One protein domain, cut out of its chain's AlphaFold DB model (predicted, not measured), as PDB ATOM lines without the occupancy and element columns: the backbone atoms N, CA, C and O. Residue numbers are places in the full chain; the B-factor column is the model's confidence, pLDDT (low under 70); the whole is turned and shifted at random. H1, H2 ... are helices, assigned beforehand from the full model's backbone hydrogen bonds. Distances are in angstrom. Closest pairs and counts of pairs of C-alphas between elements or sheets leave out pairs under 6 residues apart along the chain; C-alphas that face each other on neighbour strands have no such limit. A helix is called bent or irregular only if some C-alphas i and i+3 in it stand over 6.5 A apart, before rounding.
ATOM      1  N   LEU A  12     -18.318  -5.003  37.429       91.44
ATOM      2  CA  LEU A  12     -18.279  -6.341  38.020       91.44
ATOM      3  C   LEU A  12     -17.476  -6.361  39.326       91.44
ATOM      4  O   LEU A  12     -17.922  -6.963  40.297       91.44
ATOM      5  N   GLN A  13     -16.338  -5.664  39.394       90.38
ATOM      6  CA  GLN A  13     -15.550  -5.556  40.627       90.38
ATOM      7  C   GLN A  13     -16.333  -4.874  41.752       90.38
ATOM      8  O   GLN A  13     -16.207  -5.260  42.913       90.38
ATOM      9  N   ARG A  14     -17.172  -3.888  41.413       92.62
ATOM     10  CA  ARG A  14     -18.051  -3.237  42.387       92.62
ATOM     11  C   ARG A  14     -19.160  -4.172  42.872       92.62
ATOM     12  O   ARG A  14     -19.433  -4.199  44.066       92.62
ATOM     13  N   LEU A  15     -19.747  -4.969  41.975       92.69
ATOM     14  CA  LEU A  15     -20.740  -5.993  42.328       92.69
ATOM     15  C   LEU A  15     -20.136  -7.155  43.130       92.69
ATOM     16  O   LEU A  15     -20.814  -7.734  43.967       92.69
ATOM     17  N   ALA A  16     -18.856  -7.474  42.930       94.25
ATOM     18  CA  ALA A  16     -18.154  -8.496  43.707       94.25
ATOM     19  C   ALA A  16     -17.991  -8.122  45.195       94.25
ATOM     20  O   ALA A  16     -17.744  -8.996  46.020       94.25
ATOM     21  N   GLN A  17     -18.150  -6.841  45.542       93.94
ATOM     22  CA  GLN A  17     -18.119  -6.329  46.918       93.94
ATOM     23  C   GLN A  17     -19.525  -6.111  47.500       93.94
ATOM     24  O   GLN A  17     -19.667  -5.506  48.564       93.94
ATOM     25  N   ASP A  18     -20.572  -6.561  46.805       95.69
ATOM     26  CA  ASP A  18     -21.949  -6.395  47.259       95.69
ATOM     27  C   ASP A  18     -22.223  -7.204  48.542       95.69
ATOM     28  O   ASP A  18     -21.693  -8.299  48.743       95.69
ATOM     29  N   SER A  19     -23.069  -6.668  49.427       94.69
ATOM     30  CA  SER A  19     -23.464  -7.355  50.668       94.69
ATOM     31  C   SER A  19     -24.334  -8.588  50.405       94.69
ATOM     32  O   SER A  19     -24.424  -9.484  51.246       94.69
ATOM     33  N   ASN A  20     -24.983  -8.656  49.241       97.00
ATOM     34  CA  ASN A  20     -25.698  -9.830  48.789       97.00
ATOM     35  C   ASN A  20     -24.711 -10.872  48.246       97.00
ATOM     36  O   ASN A  20     -24.170 -10.745  47.146       97.00
ATOM     37  N   TYR A  21     -24.554 -11.960  49.003       95.00
ATOM     38  CA  TYR A  21     -23.667 -13.071  48.664       95.00
ATOM     39  C   TYR A  21     -23.893 -13.633  47.250       95.00
ATOM     40  O   TYR A  21     -22.929 -13.958  46.557       95.00
ATOM     41  N   ALA A  22     -25.146 -13.733  46.793       96.31
ATOM     42  CA  ALA A  22     -25.444 -14.278  45.470       96.31
ATOM     43  C   ALA A  22     -24.928 -13.363  44.349       96.31
ATOM     44  O   ALA A  22     -24.355 -13.846  43.372       96.31
ATOM     45  N   VAL A  23     -25.079 -12.046  44.522       94.94
ATOM     46  CA  VAL A  23     -24.595 -11.032  43.574       94.94
ATOM     47  C   VAL A  23     -23.068 -11.018  43.548       94.94
ATOM     48  O   VAL A  23     -22.475 -11.126  42.475       94.94
ATOM     49  N   ALA A  24     -22.434 -10.989  44.722       95.69
ATOM     50  CA  ALA A  24     -20.980 -10.996  44.843       95.69
ATOM     51  C   ALA A  24     -20.345 -12.263  44.240       95.69
ATOM     52  O   ALA A  24     -19.353 -12.188  43.507       95.69
ATOM     53  N   SER A  25     -20.947 -13.431  44.494       96.31
ATOM     54  CA  SER A  25     -20.474 -14.715  43.966       96.31
ATOM     55  C   SER A  25     -20.609 -14.796  42.445       96.31
ATOM     56  O   SER A  25     -19.663 -15.199  41.764       96.31
ATOM     57  N   ALA A  26     -21.749 -14.371  41.894       95.94
ATOM     58  CA  ALA A  26     -21.963 -14.353  40.451       95.94
ATOM     59  C   ALA A  26     -20.990 -13.398  39.740       95.94
ATOM     60  O   ALA A  26     -20.392 -13.772  38.730       95.94
ATOM     61  N   ALA A  27     -20.773 -12.201  40.295       95.56
ATOM     62  CA  ALA A  27     -19.841 -11.221  39.741       95.56
ATOM     63  C   ALA A  27     -18.387 -11.718  39.768       95.56
ATOM     64  O   ALA A  27     -17.670 -11.573  38.778       95.56
ATOM     65  N   SER A  28     -17.972 -12.365  40.860       94.25
ATOM     66  CA  SER A  28     -16.628 -12.949  40.984       94.25
ATOM     67  C   SER A  28     -16.391 -14.046  39.942       94.25
ATOM     68  O   SER A  28     -15.383 -14.027  39.244       94.25
ATOM     69  N   ARG A  29     -17.369 -14.942  39.746       94.44
ATOM     70  CA  ARG A  29     -17.291 -15.991  38.713       94.44
ATOM     71  C   ARG A  29     -17.203 -15.416  37.301       94.44
ATOM     72  O   ARG A  29     -16.446 -15.930  36.484       94.44
ATOM     73  N   ALA A  30     -17.959 -14.356  37.015       91.81
ATOM     74  CA  ALA A  30     -17.908 -13.687  35.719       91.81
ATOM     75  C   ALA A  30     -16.533 -13.044  35.463       91.81
ATOM     76  O   ALA A  30     -16.002 -13.155  34.361       91.81
ATOM     77  N   ILE A  31     -15.936 -12.421  36.486       90.00
ATOM     78  CA  ILE A  31     -14.570 -11.877  36.435       90.00
ATOM     79  C   ILE A  31     -13.545 -12.977  36.141       90.00
ATOM     80  O   ILE A  31     -12.675 -12.776  35.296       90.00
ATOM     81  N   ASP A  32     -13.637 -14.118  36.823       89.56
ATOM     82  CA  ASP A  32     -12.681 -15.216  36.648       89.56
ATOM     83  C   ASP A  32     -12.754 -15.816  35.242       89.56
ATOM     84  O   ASP A  32     -11.724 -16.097  34.635       89.56
ATOM     85  N   GLU A  33     -13.956 -15.972  34.688       87.94
ATOM     86  CA  GLU A  33     -14.121 -16.491  33.330       87.94
ATOM     87  C   GLU A  33     -13.624 -15.503  32.263       87.94
ATOM     88  O   GLU A  33     -12.966 -15.909  31.307       87.94
ATOM     89  N   LEU A  34     -13.850 -14.199  32.463       83.62
ATOM     90  CA  LEU A  34     -13.294 -13.152  31.599       83.62
ATOM     91  C   LEU A  34     -11.759 -13.154  31.615       83.62
ATOM     92  O   LEU A  34     -11.135 -13.030  30.564       83.62
ATOM     93  N   LYS A  35     -11.139 -13.329  32.788       81.69
ATOM     94  CA  LYS A  35      -9.673 -13.414  32.911       81.69
ATOM     95  C   LYS A  35      -9.093 -14.602  32.156       81.69
ATOM     96  O   LYS A  35      -8.103 -14.423  31.460       81.69
ATOM     97  N   LYS A  36      -9.719 -15.781  32.234       81.56
ATOM     98  CA  LYS A  36      -9.261 -16.955  31.471       81.56
ATOM     99  C   LYS A  36      -9.272 -16.695  29.969       81.56
ATOM    100  O   LYS A  36      -8.351 -17.111  29.278       81.56
ATOM    101  N   GLN A  37     -10.295 -16.008  29.461       70.12
ATOM    102  CA  GLN A  37     -10.345 -15.649  28.043       70.12
ATOM    103  C   GLN A  37      -9.233 -14.660  27.664       70.12
ATOM    104  O   GLN A  37      -8.623 -14.828  26.614       70.12
ATOM    105  N   TRP A  38      -8.899 -13.705  28.539       71.81
ATOM    106  CA  TRP A  38      -7.757 -12.801  28.339       71.81
ATOM    107  C   TRP A  38      -6.396 -13.509  28.375       71.81
ATOM    108  O   TRP A  38      -5.554 -13.240  27.524       71.81
ATOM    109  N   GLU A  39      -6.183 -14.426  29.322       64.75
ATOM    110  CA  GLU A  39      -4.945 -15.217  29.420       64.75
ATOM    111  C   GLU A  39      -4.748 -16.124  28.196       64.75
ATOM    112  O   GLU A  39      -3.620 -16.345  27.753       64.75
ATOM    113  N   LEU A  40      -5.842 -16.624  27.615       60.91
ATOM    114  CA  LEU A  40      -5.802 -17.358  26.353       60.91
ATOM    115  C   LEU A  40      -5.440 -16.435  25.178       60.91
ATOM    116  O   LEU A  40      -4.614 -16.819  24.359       60.91
ATOM    117  N   GLU A  41      -5.975 -15.214  25.113       55.72
ATOM    118  CA  GLU A  41      -5.676 -14.255  24.032       55.72
ATOM    119  C   GLU A  41      -4.214 -13.740  24.085       55.72
ATOM    120  O   GLU A  41      -3.564 -13.614  23.044       55.72
ATOM    121  N   GLU A  42      -3.645 -13.529  25.282       53.84
ATOM    122  CA  GLU A  42      -2.219 -13.177  25.455       53.84
ATOM    123  C   GLU A  42      -1.265 -14.355  25.162       53.84
ATOM    124  O   GLU A  42      -0.128 -14.139  24.734       53.84
ATOM    125  N   GLY A  43      -1.717 -15.603  25.330       51.44
ATOM    126  CA  GLY A  43      -0.926 -16.815  25.075       51.44
ATOM    127  C   GLY A  43      -1.031 -17.404  23.658       51.44
ATOM    128  O   GLY A  43      -0.190 -18.224  23.279       51.44
ATOM    129  N   ASP A  44      -2.029 -17.015  22.860       52.50
ATOM    130  CA  ASP A  44      -2.325 -17.642  21.556       52.50
ATOM    131  C   ASP A  44      -1.662 -16.940  20.353       52.50
ATOM    132  O   ASP A  44      -1.562 -17.500  19.260       52.50
ATOM    133  N   SER A  45      -1.092 -15.748  20.561       53.97
ATOM    134  CA  SER A  45      -0.418 -14.989  19.491       53.97
ATOM    135  C   SER A  45       0.773 -15.740  18.864       53.97
ATOM    136  O   SER A  45       1.072 -15.544  17.690       53.97
ATOM    137  N   LEU A  46       1.443 -16.630  19.611       53.50
ATOM    138  CA  LEU A  46       2.560 -17.450  19.107       53.50
ATOM    139  C   LEU A  46       2.115 -18.819  18.562       53.50
ATOM    140  O   LEU A  46       2.709 -19.327  17.610       53.50
ATOM    141  N   ARG A  47       1.058 -19.414  19.132       56.03
ATOM    142  CA  ARG A  47       0.510 -20.721  18.715       56.03
ATOM    143  C   ARG A  47      -0.147 -20.652  17.340       56.03
ATOM    144  O   ARG A  47       0.010 -21.585  16.552       56.03
ATOM    145  N   PHE A  48      -0.842 -19.555  17.040       50.66
ATOM    146  CA  PHE A  48      -1.492 -19.367  15.745       50.66
ATOM    147  C   PHE A  48      -0.482 -19.192  14.598       50.66
ATOM    148  O   PHE A  48      -0.691 -19.719  13.507       50.66
ATOM    149  N   VAL A  49       0.645 -18.509  14.847       57.22
ATOM    150  CA  VAL A  49       1.714 -18.349  13.847       57.22
ATOM    151  C   VAL A  49       2.396 -19.690  13.569       57.22
ATOM    152  O   VAL A  49       2.494 -20.072  12.410       57.22
ATOM    153  N   MET A  50       2.775 -20.455  14.602       54.00
ATOM    154  CA  MET A  50       3.412 -21.767  14.402       54.00
ATOM    155  C   MET A  50       2.505 -22.792  13.706       54.00
ATOM    156  O   MET A  50       3.004 -23.562  12.888       54.00
ATOM    157  N   ASN A  51       1.193 -22.801  13.978       54.56
ATOM    158  CA  ASN A  51       0.260 -23.693  13.273       54.56
ATOM    159  C   ASN A  51       0.136 -23.356  11.776       54.56
ATOM    160  O   ASN A  51      -0.010 -24.263  10.965       54.56
ATOM    161  N   GLN A  52       0.222 -22.075  11.393       56.62
ATOM    162  CA  GLN A  52       0.253 -21.690   9.977       56.62
ATOM    163  C   GLN A  52       1.592 -22.010   9.307       56.62
ATOM    164  O   GLN A  52       1.589 -22.408   8.146       56.62
ATOM    165  N   THR A  53       2.719 -21.866  10.010       55.50
ATOM    166  CA  THR A  53       4.033 -22.214   9.444       55.50
ATOM    167  C   THR A  53       4.145 -23.718   9.192       55.50
ATOM    168  O   THR A  53       4.535 -24.117   8.103       55.50
ATOM    169  N   LEU A  54       3.714 -24.557  10.142       55.91
ATOM    170  CA  LEU A  54       3.723 -26.019   9.986       55.91
ATOM    171  C   LEU A  54       2.801 -26.504   8.856       55.91
ATOM    172  O   LEU A  54       3.157 -27.434   8.146       55.91
ATOM    173  N   ALA A  55       1.650 -25.858   8.646       57.09
ATOM    174  CA  ALA A  55       0.753 -26.195   7.539       57.09
ATOM    175  C   ALA A  55       1.276 -25.739   6.160       57.09
ATOM    176  O   ALA A  55       0.878 -26.297   5.143       57.09
ATOM    177  N   ALA A  56       2.149 -24.726   6.107       56.88
ATOM    178  CA  ALA A  56       2.723 -24.227   4.857       56.88
ATOM    179  C   ALA A  56       3.928 -25.056   4.374       56.88
ATOM    180  O   ALA A  56       4.162 -25.129   3.171       56.88
TER     181      ALA A  56
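Overview. This is residues 12 to 56 of the 70 residues of an uncharacterized protein of Arundo donax (UniProt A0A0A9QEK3). One long helix, H2, makes nearly the full length of a rod and is bent into two arms, a longer H2a and a shorter H2b. Beside the first part of H2a the short helix H1 is folded back on it, while residues 32 to 56, which belong to H2, stick out free. The printed part has 45 residues with two named helices, H1 then H2, and no named strand; the class is all helix. The whole is extended, with a radius of gyration of the C-alphas of 17.1 A and spans of 55 by 13 by 8 A.

Arrangement. By its hydrogen bonds H2, residues 21 to 56, was assigned as one helix, but it is bent: C-alphas 43 and 46 are 6.9 A apart. Its arms, H2a with residues 21 to 43 and H2b with residues 46 to 56, stand at a steep tilt of 43 degrees. H1, residues 12 to 15, touches H2a, with 10 pairs of C-alphas within 8 A; the closest C-alphas are those of Leu 12 and Ala 27, 5.4 A apart. H2a touches H1 with residues 23 to 31 alone. H1 and H2b are apart. In H2a and H2b every O i to N i+4 pair is within hydrogen-bond range; H1 is too short for such a pair, and its one O i to N i+3 pair is within range.

Along the chain. H2a measures 33.0 A from C-alpha 21 at (-23.667, -13.071, 48.664) to C-alpha 43. H2b measures 15.8 A and ends with C-alpha 56 at (2.723, -24.227, 4.857). H1 measures 5.0 A and begins with C-alpha 12 at (-18.279, -6.341, 38.020).

Size, cuts and confidence. The C-alphas farthest apart are those of Ser 19 and Ala 56, 55.4 A. The printed part has no cut, and the link from H1 to H2a, five residues, is tight. The mean pLDDT of the printed part is 76.7; residues 39 to 56 are under 70.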